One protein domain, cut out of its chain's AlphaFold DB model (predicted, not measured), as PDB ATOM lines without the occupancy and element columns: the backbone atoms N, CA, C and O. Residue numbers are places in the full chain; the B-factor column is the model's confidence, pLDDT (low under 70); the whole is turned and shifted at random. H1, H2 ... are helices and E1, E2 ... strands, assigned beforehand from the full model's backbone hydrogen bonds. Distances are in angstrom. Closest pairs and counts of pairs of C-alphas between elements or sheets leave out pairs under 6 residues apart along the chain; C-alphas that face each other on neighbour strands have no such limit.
ATOM      1  N   TYR A  10       2.605  -8.634  -7.236       85.25
ATOM      2  CA  TYR A  10       2.519  -7.392  -6.487       85.25
ATOM      3  C   TYR A  10       1.568  -6.444  -7.204       85.25
ATOM      4  O   TYR A  10       1.581  -6.344  -8.432       85.25
ATOM      5  N   ALA A  11       0.732  -5.755  -6.434       84.06
ATOM      6  CA  ALA A  11      -0.159  -4.743  -6.971       84.06
ATOM      7  C   ALA A  11       0.649  -3.470  -7.269       84.06
ATOM      8  O   ALA A  11       1.268  -2.909  -6.365       84.06
ATOM      9  N   CYS A  12       0.666  -3.016  -8.527       80.62
ATOM     10  CA  CYS A  12       1.275  -1.726  -8.851       80.62
ATOM     11  C   CYS A  12       0.402  -0.606  -8.284       80.62
ATOM     12  O   CYS A  12      -0.769  -0.559  -8.655       80.62
ATOM     13  N   PRO A  13       0.950   0.356  -7.517       73.69
ATOM     14  CA  PRO A  13       0.187   1.477  -6.953       73.69
ATOM     15  C   PRO A  13      -0.399   2.417  -8.018       73.69
ATOM     16  O   PRO A  13      -1.206   3.284  -7.711       73.69
ATOM     17  N   CYS A  14       0.007   2.243  -9.270       71.31
ATOM     18  CA  CYS A  14      -0.356   3.050 -10.417       71.31
ATOM     19  C   CYS A  14      -1.705   2.719 -11.063       71.31
ATOM     20  O   CYS A  14      -2.127   3.429 -11.972       71.31
ATOM     21  N   SER A  15      -2.349   1.619 -10.663       67.31
ATOM     22  CA  SER A  15      -3.652   1.246 -11.205       67.31
ATOM     23  C   SER A  15      -4.757   2.053 -10.519       67.31
ATOM     24  O   SER A  15      -4.705   2.294  -9.311       67.31
ATOM     25  N   ASP A  16      -5.810   2.416 -11.253       62.06
ATOM     26  CA  ASP A  16      -7.002   3.057 -10.668       62.06
ATOM     27  C   ASP A  16      -7.647   2.177  -9.578       62.06
ATOM     28  O   ASP A  16      -8.333   2.668  -8.690       62.06
ATOM     29  N   LEU A  17      -7.387   0.864  -9.625       59.06
ATOM     30  CA  LEU A  17      -7.853  -0.137  -8.660       59.06
ATOM     31  C   LEU A  17      -7.072  -0.129  -7.334       59.06
ATOM     32  O   LEU A  17      -7.554  -0.659  -6.337       59.06
ATOM     33  N   THR A  18      -5.859   0.424  -7.325       57.50
ATOM     34  CA  THR A  18      -4.943   0.453  -6.167       57.50
ATOM     35  C   THR A  18      -4.724   1.863  -5.636       57.50
ATOM     36  O   THR A  18      -4.210   2.036  -4.533       57.50
ATOM     37  N   THR A  19      -5.087   2.875  -6.424       56.59
ATOM     38  CA  THR A  19      -5.024   4.274  -6.021       56.59
ATOM     39  C   THR A  19      -6.193   4.554  -5.083       56.59
ATOM     40  O   THR A  19      -7.260   4.992  -5.510       56.59
ATOM     41  N   SER A  20      -6.008   4.334  -3.781       54.03
ATOM     42  CA  SER A  20      -6.801   5.081  -2.805       54.03
ATOM     43  C   SER A  20      -6.480   6.556  -3.037       54.03
ATOM     44  O   SER A  20      -5.328   6.961  -2.869       54.03
ATOM     45  N   ALA A  37     -20.085   4.656  -5.093       44.16
ATOM     46  CA  ALA A  37     -18.900   3.859  -4.799       44.16
ATOM     47  C   ALA A  37     -18.846   3.685  -3.273       44.16
ATOM     48  O   ALA A  37     -18.669   4.692  -2.582       44.16
ATOM     49  N   PRO A  38     -19.034   2.470  -2.722       41.12
ATOM     50  CA  PRO A  38     -18.885   2.269  -1.293       41.12
ATOM     51  C   PRO A  38     -17.467   2.671  -0.888       41.12
ATOM     52  O   PRO A  38     -16.483   2.360  -1.559       41.12
ATOM     53  N   GLU A  39     -17.409   3.368   0.233       48.94
ATOM     54  CA  GLU A  39     -16.290   4.123   0.809       48.94
ATOM     55  C   GLU A  39     -15.106   3.228   1.250       48.94
ATOM     56  O   GLU A  39     -14.147   3.705   1.840       48.94
ATOM     57  N   ASP A  40     -15.144   1.940   0.894       50.03
ATOM     58  CA  ASP A  40     -14.233   0.862   1.290       50.03
ATOM     59  C   ASP A  40     -13.953  -0.093   0.110       50.03
ATOM     60  O   ASP A  40     -14.031  -1.320   0.226       50.03
ATOM     61  N   SER A  41     -13.629   0.439  -1.071       60.72
ATOM     62  CA  SER A  41     -13.135  -0.376  -2.194       60.72
ATOM     63  C   SER A  41     -11.714  -0.893  -1.904       60.72
ATOM     64  O   SER A  41     -10.736  -0.483  -2.531       60.72
ATOM     65  N   THR A  42     -11.587  -1.800  -0.938       64.50
ATOM     66  CA  THR A  42     -10.364  -2.567  -0.697       64.50
ATOM     67  C   THR A  42     -10.056  -3.375  -1.958       64.50
ATOM     68  O   THR A  42     -10.888  -4.157  -2.417       64.50
ATOM     69  N   PHE A  43      -8.873  -3.170  -2.543       68.06
ATOM     70  CA  PHE A  43      -8.410  -3.891  -3.730       68.06
ATOM     71  C   PHE A  43      -8.550  -5.411  -3.537       68.06
ATOM     72  O   PHE A  43      -7.936  -5.980  -2.632       68.06
ATOM     73  N   ASN A  44      -9.349  -6.072  -4.381       73.38
ATOM     74  CA  ASN A  44      -9.523  -7.523  -4.337       73.38
ATOM     75  C   ASN A  44      -8.561  -8.203  -5.329       73.38
ATOM     76  O   ASN A  44      -8.806  -8.141  -6.534       73.38
ATOM     77  N   PRO A  45      -7.511  -8.905  -4.864       73.75
ATOM     78  CA  PRO A  45      -6.532  -9.552  -5.739       73.75
ATOM     79  C   PRO A  45      -7.096 -10.735  -6.545       73.75
ATOM     80  O   PRO A  45      -6.432 -11.203  -7.466       73.75
ATOM     81  N   HIS A  46      -8.296 -11.232  -6.220       74.00
ATOM     82  CA  HIS A  46      -8.956 -12.326  -6.940       74.00
ATOM     83  C   HIS A  46      -9.957 -11.857  -8.008       74.00
ATOM     84  O   HIS A  46     -10.533 -12.693  -8.706       74.00
ATOM     85  N   ASP A  47     -10.187 -10.549  -8.146       77.50
ATOM     86  CA  ASP A  47     -11.044 -10.014  -9.206       77.50
ATOM     87  C   ASP A  47     -10.374 -10.223 -10.582       77.50
ATOM     88  O   ASP A  47      -9.172  -9.973 -10.714       77.50
ATOM     89  N   PRO A  48     -11.104 -10.637 -11.638       73.69
ATOM     90  CA  PRO A  48     -10.569 -10.697 -12.998       73.69
ATOM     91  C   PRO A  48      -9.831  -9.427 -13.440       73.69
ATOM     92  O   PRO A  48      -8.835  -9.525 -14.159       73.69
ATOM     93  N   ARG A  49     -10.280  -8.250 -12.982       72.25
ATOM     94  CA  ARG A  49      -9.673  -6.944 -13.282       72.25
ATOM     95  C   ARG A  49      -8.378  -6.685 -12.508       72.25
ATOM     96  O   ARG A  49      -7.592  -5.834 -12.914       72.25
ATOM     97  N   ALA A  50      -8.131  -7.408 -11.416       74.06
ATOM     98  CA  ALA A  50      -6.896  -7.288 -10.648       74.06
ATOM     99  C   ALA A  50      -5.684  -7.812 -11.425       74.06
ATOM    100  O   ALA A  50      -4.578  -7.328 -11.202       74.06
ATOM    101  N   ASN A  51      -5.880  -8.720 -12.389       74.25
ATOM    102  CA  ASN A  51      -4.801  -9.214 -13.250       74.25
ATOM    103  C   ASN A  51      -4.083  -8.086 -14.010       74.25
ATOM    104  O   ASN A  51      -2.878  -8.173 -14.216       74.25
ATOM    105  N   ASP A  52      -4.786  -7.003 -14.355       73.75
ATOM    106  CA  ASP A  52      -4.202  -5.850 -15.058       73.75
ATOM    107  C   ASP A  52      -3.421  -4.902 -14.127       73.75
ATOM    108  O   ASP A  52      -2.717  -3.994 -14.584       73.75
ATOM    109  N   ALA A  53      -3.578  -5.072 -12.811       77.56
ATOM    110  CA  ALA A  53      -2.896  -4.312 -11.765       77.56
ATOM    111  C   ALA A  53      -1.793  -5.123 -11.063       77.56
ATOM    112  O   ALA A  53      -0.983  -4.551 -10.333       77.56
ATOM    113  N   LEU A  54      -1.767  -6.441 -11.267       84.25
ATOM    114  CA  LEU A  54      -0.837  -7.377 -10.650       84.25
ATOM    115  C   LEU A  54       0.338  -7.642 -11.592       84.25
ATOM    116  O   LEU A  54       0.168  -7.945 -12.768       84.25
ATOM    117  N   SER A  55       1.558  -7.531 -11.078       85.38
ATOM    118  CA  SER A  55       2.776  -7.780 -11.851       85.38
ATOM    119  C   SER A  55       3.763  -8.636 -11.053       85.38
ATOM    120  O   SER A  55       3.832  -8.506  -9.827       85.38
ATOM    121  N   PRO A  56       4.510  -9.539 -11.711       88.06
ATOM    122  CA  PRO A  56       5.585 -10.280 -11.061       88.06
ATOM    123  C   PRO A  56       6.754  -9.348 -10.716       88.06
ATOM    124  O   PRO A  56       6.925  -8.303 -11.344       88.06
ATOM    125  N   LEU A  57       7.586  -9.759  -9.753       85.69
ATOM    126  CA  LEU A  57       8.739  -8.974  -9.294       85.69
ATOM    127  C   LEU A  57       9.722  -8.627 -10.422       85.69
ATOM    128  O   LEU A  57      10.218  -7.511 -10.468       85.69
ATOM    129  N   ASP A  58       9.932  -9.541 -11.369       86.88
ATOM    130  CA  ASP A  58      10.904  -9.378 -12.461       86.88
ATOM    131  C   ASP A  58      10.566  -8.235 -13.438       86.88
ATOM    132  O   ASP A  58      11.416  -7.824 -14.222       86.88
ATOM    133  N   ARG A  59       9.323  -7.736 -13.418       85.81
ATOM    134  CA  ARG A  59       8.837  -6.638 -14.279       85.81
ATOM    135  C   ARG A  59       8.636  -5.325 -13.525       85.81
ATOM    136  O   ARG A  59       8.066  -4.372 -14.053       85.81
ATOM    137  N   LEU A  60       9.021  -5.296 -12.255       88.94
ATOM    138  CA  LEU A  60       8.851  -4.152 -11.380       88.94
ATOM    139  C   LEU A  60      10.198  -3.455 -11.197       88.94
ATOM    140  O   LEU A  60      11.216  -4.092 -10.942       88.94
ATOM    141  N   LEU A  61      10.190  -2.132 -11.320       90.50
ATOM    142  CA  LEU A  61      11.359  -1.281 -11.135       90.50
ATOM    143  C   LEU A  61      11.187  -0.452  -9.866       90.50
ATOM    144  O   LEU A  61      10.077  -0.033  -9.533       90.50
ATOM    145  N   PHE A  62      12.277  -0.198  -9.150       90.50
ATOM    146  CA  PHE A  62      12.262   0.709  -8.007       90.50
ATOM    147  C   PHE A  62      12.580   2.134  -8.468       90.50
ATOM    148  O   PHE A  62      13.515   2.346  -9.236       90.50
ATOM    149  N   CYS A  63      11.780   3.102  -8.026       88.81
ATOM    150  CA  CYS A  63      12.004   4.516  -8.294       88.81
ATOM    151  C   CYS A  63      12.563   5.183  -7.038       88.81
ATOM    152  O   CYS A  63      11.828   5.361  -6.065       88.81
ATOM    153  N   ASP A  64      13.833   5.587  -7.090       90.88
ATOM    154  CA  ASP A  64      14.531   6.215  -5.963       90.88
ATOM    155  C   ASP A  64      13.915   7.565  -5.562       90.88
ATOM    156  O   ASP A  64      13.865   7.898  -4.386       90.88
ATOM    157  N   GLU A  65      13.381   8.332  -6.518       88.50
ATOM    158  CA  GLU A  65      12.769   9.642  -6.243       88.50
ATOM    159  C   GLU A  65      11.418   9.538  -5.524       88.50
ATOM    160  O   GLU A  65      11.026  10.434  -4.780       88.50
ATOM    161  N   CYS A  66      10.679   8.455  -5.773       85.75
ATOM    162  CA  CYS A  66       9.349   8.231  -5.207       85.75
ATOM    163  C   CYS A  66       9.359   7.259  -4.021       85.75
ATOM    164  O   CYS A  66       8.298   7.022  -3.448       85.75
ATOM    165  N   GLU A  67      10.510   6.644  -3.728       88.50
ATOM    166  CA  GLU A  67      10.678   5.553  -2.759       88.50
ATOM    167  C   GLU A  67       9.629   4.435  -2.928       88.50
ATOM    168  O   GLU A  67       9.119   3.859  -1.965       88.50
ATOM    169  N   ALA A  68       9.265   4.136  -4.178       85.81
ATOM    170  CA  ALA A  68       8.154   3.248  -4.501       85.81
ATOM    171  C   ALA A  68       8.433   2.391  -5.738       85.81
ATOM    172  O   ALA A  68       9.182   2.766  -6.643       85.81
ATOM    173  N   ILE A  69       7.767   1.238  -5.796       86.69
ATOM    174  CA  ILE A  69       7.830   0.324  -6.935       86.69
ATOM    175  C   ILE A  69       6.933   0.835  -8.077       86.69
ATOM    176  O   ILE A  69       5.789   1.242  -7.862       86.69
ATOM    177  N   ARG A  70       7.443   0.778  -9.308       86.88
ATOM    178  CA  ARG A  70       6.773   1.144 -10.562       86.88
ATOM    179  C   ARG A  70       6.702  -0.070 -11.491       86.88
ATOM    180  O   ARG A  70       7.643  -0.855 -11.555       86.88
ATOM    181  N   CYS A  71       5.600  -0.225 -12.222       87.69
ATOM    182  CA  CYS A  71       5.467  -1.245 -13.269       87.69
ATOM    183  C   CYS A  71       5.590  -0.637 -14.675       87.69
ATOM    184  O   CYS A  71       5.585   0.585 -14.823       87.69
ATOM    185  N   GLU A  72       5.599  -1.500 -15.693       85.19
ATOM    186  CA  GLU A  72       5.661  -1.174 -17.134       85.19
ATOM    187  C   GLU A  72       4.588  -0.187 -17.618       85.19
ATOM    188  O   GLU A  72       4.765   0.492 -18.620       85.19
ATOM    189  N   ARG A  73       3.467  -0.058 -16.900       82.50
ATOM    190  CA  ARG A  73       2.413   0.919 -17.232       82.50
ATOM    191  C   ARG A  73       2.735   2.334 -16.758       82.50
ATOM    192  O   ARG A  73       2.073   3.282 -17.163       82.50
ATOM    193  N   CYS A  74       3.660   2.451 -15.814       82.94
ATOM    194  CA  CYS A  74       3.880   3.650 -15.023       82.94
ATOM    195  C   CYS A  74       5.160   4.390 -15.418       82.94
ATOM    196  O   CYS A  74       5.241   5.601 -15.226       82.94
ATOM    197  N   TYR A  75       6.147   3.668 -15.949       86.19
ATOM    198  CA  TYR A  75       7.356   4.259 -16.509       86.19
ATOM    199  C   TYR A  75       7.239   4.383 -18.036       86.19
ATOM    200  O   TYR A  75       6.469   3.669 -18.672       86.19
ATOM    201  N   GLY A  76       7.983   5.324 -18.619       86.19
ATOM    202  CA  GLY A  76       8.100   5.479 -20.070       86.19
ATOM    203  C   GLY A  76       9.346   4.776 -20.596       86.19
ATOM    204  O   GLY A  76      10.398   4.838 -19.963       86.19
ATOM    205  N   GLU A  77       9.232   4.121 -21.749       90.06
ATOM    206  CA  GLU A  77      10.374   3.548 -22.465       90.06
ATOM    207  C   GLU A  77      10.862   4.509 -23.543       90.06
ATOM    208  O   GLU A  77      10.071   5.061 -24.313       90.06
ATOM    209  N   GLU A  78      12.177   4.678 -23.623       92.81
ATOM    210  CA  GLU A  78      12.826   5.507 -24.631       92.81
ATOM    211  C   GLU A  78      13.790   4.671 -25.470       92.81
ATOM    212  O   GLU A  78      14.473   3.769 -24.981       92.81
ATOM    213  N   ILE A  79      13.851   4.978 -26.766       90.88
ATOM    214  CA  ILE A  79      14.756   4.296 -27.688       90.88
ATOM    215  C   ILE A  79      16.130   4.951 -27.584       90.88
ATOM    216  O   ILE A  79      16.310   6.080 -28.038       90.88
ATOM    217  N   ILE A  80      17.100   4.222 -27.032       90.81
ATOM    218  CA  ILE A  80      18.471   4.722 -26.872       90.81
ATOM    219  C   ILE A  80      19.294   4.470 -28.147       90.81
ATOM    220  O   ILE A  80      19.856   5.403 -28.714       90.81
ATOM    221  N   HIS A  81      19.312   3.228 -28.645       90.56
ATOM    222  CA  HIS A  81      20.087   2.831 -29.826       90.56
ATOM    223  C   HIS A  81      19.363   1.763 -30.645       90.56
ATOM    224  O   HIS A  81      18.539   1.008 -30.127       90.56
ATOM    225  N   TRP A  82      19.717   1.671 -31.923       91.44
ATOM    226  CA  TRP A  82      19.288   0.592 -32.805       91.44
ATOM    227  C   TRP A  82      20.464  -0.341 -33.044       91.44
ATOM    228  O   TRP A  82      21.605   0.112 -33.112       91.44
ATOM    229  N   TYR A  83      20.206  -1.635 -33.194       92.56
ATOM    230  CA  TYR A  83      21.265  -2.595 -33.475       92.56
ATOM    231  C   TYR A  83      20.781  -3.706 -34.402       92.56
ATOM    232  O   TYR A  83      19.598  -4.045 -34.433       92.56
ATOM    233  N   CYS A  84      21.716  -4.293 -35.148       89.94
ATOM    234  CA  CYS A  84      21.450  -5.484 -35.945       89.94
ATOM    235  C   CYS A  84      21.590  -6.742 -35.064       89.94
ATOM    236  O   CYS A  84      22.686  -6.986 -34.551       89.94
ATOM    237  N   PRO A  85      20.553  -7.589 -34.925       92.31
ATOM    238  CA  PRO A  85      20.628  -8.791 -34.090       92.31
ATOM    239  C   PRO A  85      21.582  -9.858 -34.646       92.31
ATOM    240  O   PRO A  85      22.068 -10.693 -33.890       92.31
ATOM    241  N   SER A  86      21.877  -9.827 -35.950       92.50
ATOM    242  CA  SER A  86      22.800 -10.774 -36.587       92.50
ATOM    243  C   SER A  86      24.266 -10.369 -36.433       92.50
ATOM    244  O   SER A  86      25.125 -11.231 -36.271       92.50
ATOM    245  N   CYS A  87      24.562  -9.068 -36.500       93.81
ATOM    246  CA  CYS A  87      25.937  -8.559 -36.540       93.81
ATOM    247  C   CYS A  87      26.392  -7.895 -35.230       93.81
ATOM    248  O   CYS A  87      27.578  -7.620 -35.089       93.81
ATOM    249  N   LEU A  88      25.468  -7.606 -34.302       91.69
ATOM    250  CA  LEU A  88      25.696  -6.846 -33.061       91.69
ATOM    251  C   LEU A  88      26.350  -5.465 -33.266       91.69
ATOM    252  O   LEU A  88      27.020  -4.948 -32.376       91.69
ATOM    253  N   PHE A  89      26.129  -4.843 -34.426       91.94
ATOM    254  CA  PHE A  89      26.545  -3.463 -34.666       91.94
ATOM    255  C   PHE A  89      25.423  -2.482 -34.358       91.94
ATOM    256  O   PHE A  89      24.259  -2.735 -34.681       91.94
ATOM    257  N   GLU A  90      25.811  -1.352 -33.773       92.25
ATOM    258  CA  GLU A  90      24.944  -0.204 -33.555       92.25
ATOM    259  C   GLU A  90      24.685   0.522 -34.881       92.25
ATOM    260  O   GLU A  90      25.609   0.779 -35.659       92.25
ATOM    261  N   VAL A  91      23.422   0.848 -35.144       91.00
ATOM    262  CA  VAL A  91      22.983   1.551 -36.351       91.00
ATOM    263  C   VAL A  91      22.479   2.940 -35.952       91.00
ATOM    264  O   VAL A  91      21.608   3.051 -35.083       91.00
ATOM    265  N   PRO A  92      22.973   4.023 -36.579       89.44
ATOM    266  CA  PRO A  92      22.474   5.360 -36.294       89.44
ATOM    267  C   PRO A  92      21.006   5.484 -36.714       89.44
ATOM    268  O   PRO A  92      20.582   4.952 -37.742       89.44
ATOM    269  N   SER A  93      20.232   6.264 -35.959       86.50
ATOM    270  CA  SER A  93      18.795   6.463 -36.208       86.50
ATOM    271  C   SER A  93      18.475   7.002 -37.610       86.50
ATOM    272  O   SER A  93      17.409   6.713 -38.152       86.50
ATOM    273  N   SER A  94      19.394   7.755 -38.225       83.62
ATOM    274  CA  SER A  94      19.280   8.221 -39.611       83.62
ATOM    275  C   SER A  94      19.281   7.067 -40.616       83.62
ATOM    276  O   SER A  94      18.432   7.055 -41.505       83.62
ATOM    277  N   GLY A  95      20.177   6.091 -40.436       83.88
ATOM    278  CA  GLY A  95      20.283   4.899 -41.281       83.88
ATOM    279  C   GLY A  95      19.038   4.021 -41.186       83.88
ATOM    280  O   GLY A  95      18.472   3.632 -42.204       83.88
ATOM    281  N   VAL A  96      18.538   3.821 -39.964       87.75
ATOM    282  CA  VAL A  96      17.311   3.051 -39.698       87.75
ATOM    283  C   VAL A  96      16.100   3.658 -40.403       87.75
ATOM    284  O   VAL A  96      15.316   2.949 -41.032       87.75
ATOM    285  N   ARG A  97      15.958   4.990 -40.355       85.88
ATOM    286  CA  ARG A  97      14.858   5.694 -41.031       85.88
ATOM    287  C   ARG A  97      14.956   5.607 -42.552       85.88
ATOM    288  O   ARG A  97      13.921   5.479 -43.200       85.88
ATOM    289  N   SER A  98      16.161   5.691 -43.120       84.88
ATOM    290  CA  SER A  98      16.355   5.603 -44.572       84.88
ATOM    291  C   SER A  98      16.144   4.197 -45.130       84.88
ATOM    292  O   SER A  98      15.629   4.075 -46.236       84.88
ATOM    293  N   ASP A  99      16.506   3.157 -44.373       83.75
ATOM    294  CA  ASP A  99      16.380   1.752 -44.801       83.75
ATOM    295  C   ASP A  99      15.011   1.137 -44.438       83.75
ATOM    296  O   ASP A  99      14.689  -0.004 -44.770       83.75
ATOM    297  N   GLY A 100      14.152   1.906 -43.756       83.25
ATOM    298  CA  GLY A 100      12.810   1.469 -43.372       83.25
ATOM    299  C   GLY A 100      12.813   0.398 -42.281       83.25
ATOM    300  O   GLY A 100      12.044  -0.560 -42.366       83.25
TER     301      GLY A 100
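AT A GLANCE: This is residues 10 to 20 and 37 to 100 of the 102 residues of an uncharacterized protein of Friedmanniomyces simplex (UniProt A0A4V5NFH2). Little regular structure is here: a body round the small antiparallel hairpin E2 and E3, with E1 and H1 beyond it, and an outstretched link to a distant head holding H2 and a turn whose residues 84 to 89 stick out. Printed are 75 residues, with named elements H1, E1, E2, E3, H2 in chain order holding only 23, class mixed. The whole is extended, radius of gyration of the C-alphas 18.9 A, spans 56 by 29 by 22 A.

HOW THE PARTS SIT: E2, residues 60 to 63, and E3, residues 68 to 71, form an antiparallel hairpin; N 61 and O 70, 2.9 A apart, are within hydrogen-bond range. The closest C-alphas of E3 and E1, residues 54 to 56, are those of Cys 71 and Ser 55, 7.2 A. E1 pairs with no named strand; residues 10 to 11 pair antiparallel with 54 to 55. H1, residues 48 to 52, and E1 meet only through their link. H2, residues 93 to 99, is apart from H1, E1 and E2. Every O i to N i+4 pair is within range in H2, 0 of 1 in H1, where 1 of 2 O i to N i+3 pairs is.

IN THESE COORDINATES: E3 measures 10.2 A, E2 9.7 A, E1 7.1 A, H1 8.3 A from C-alpha 48 at (-10.569, -10.697, -12.998), and H2 10.1 A to C-alpha 99 at (16.380, 1.752, -44.801).

THE WHOLE: The farthest C-alphas, Pro 38 and Cys 87, are 58.0 A apart. Residues 21 to 36 are cut out, a 12.3 A gap between C-alphas 20 and 37. The link E3 to H2 is long. Residues 15 to 20 and 37 to 43 have pLDDT under 70.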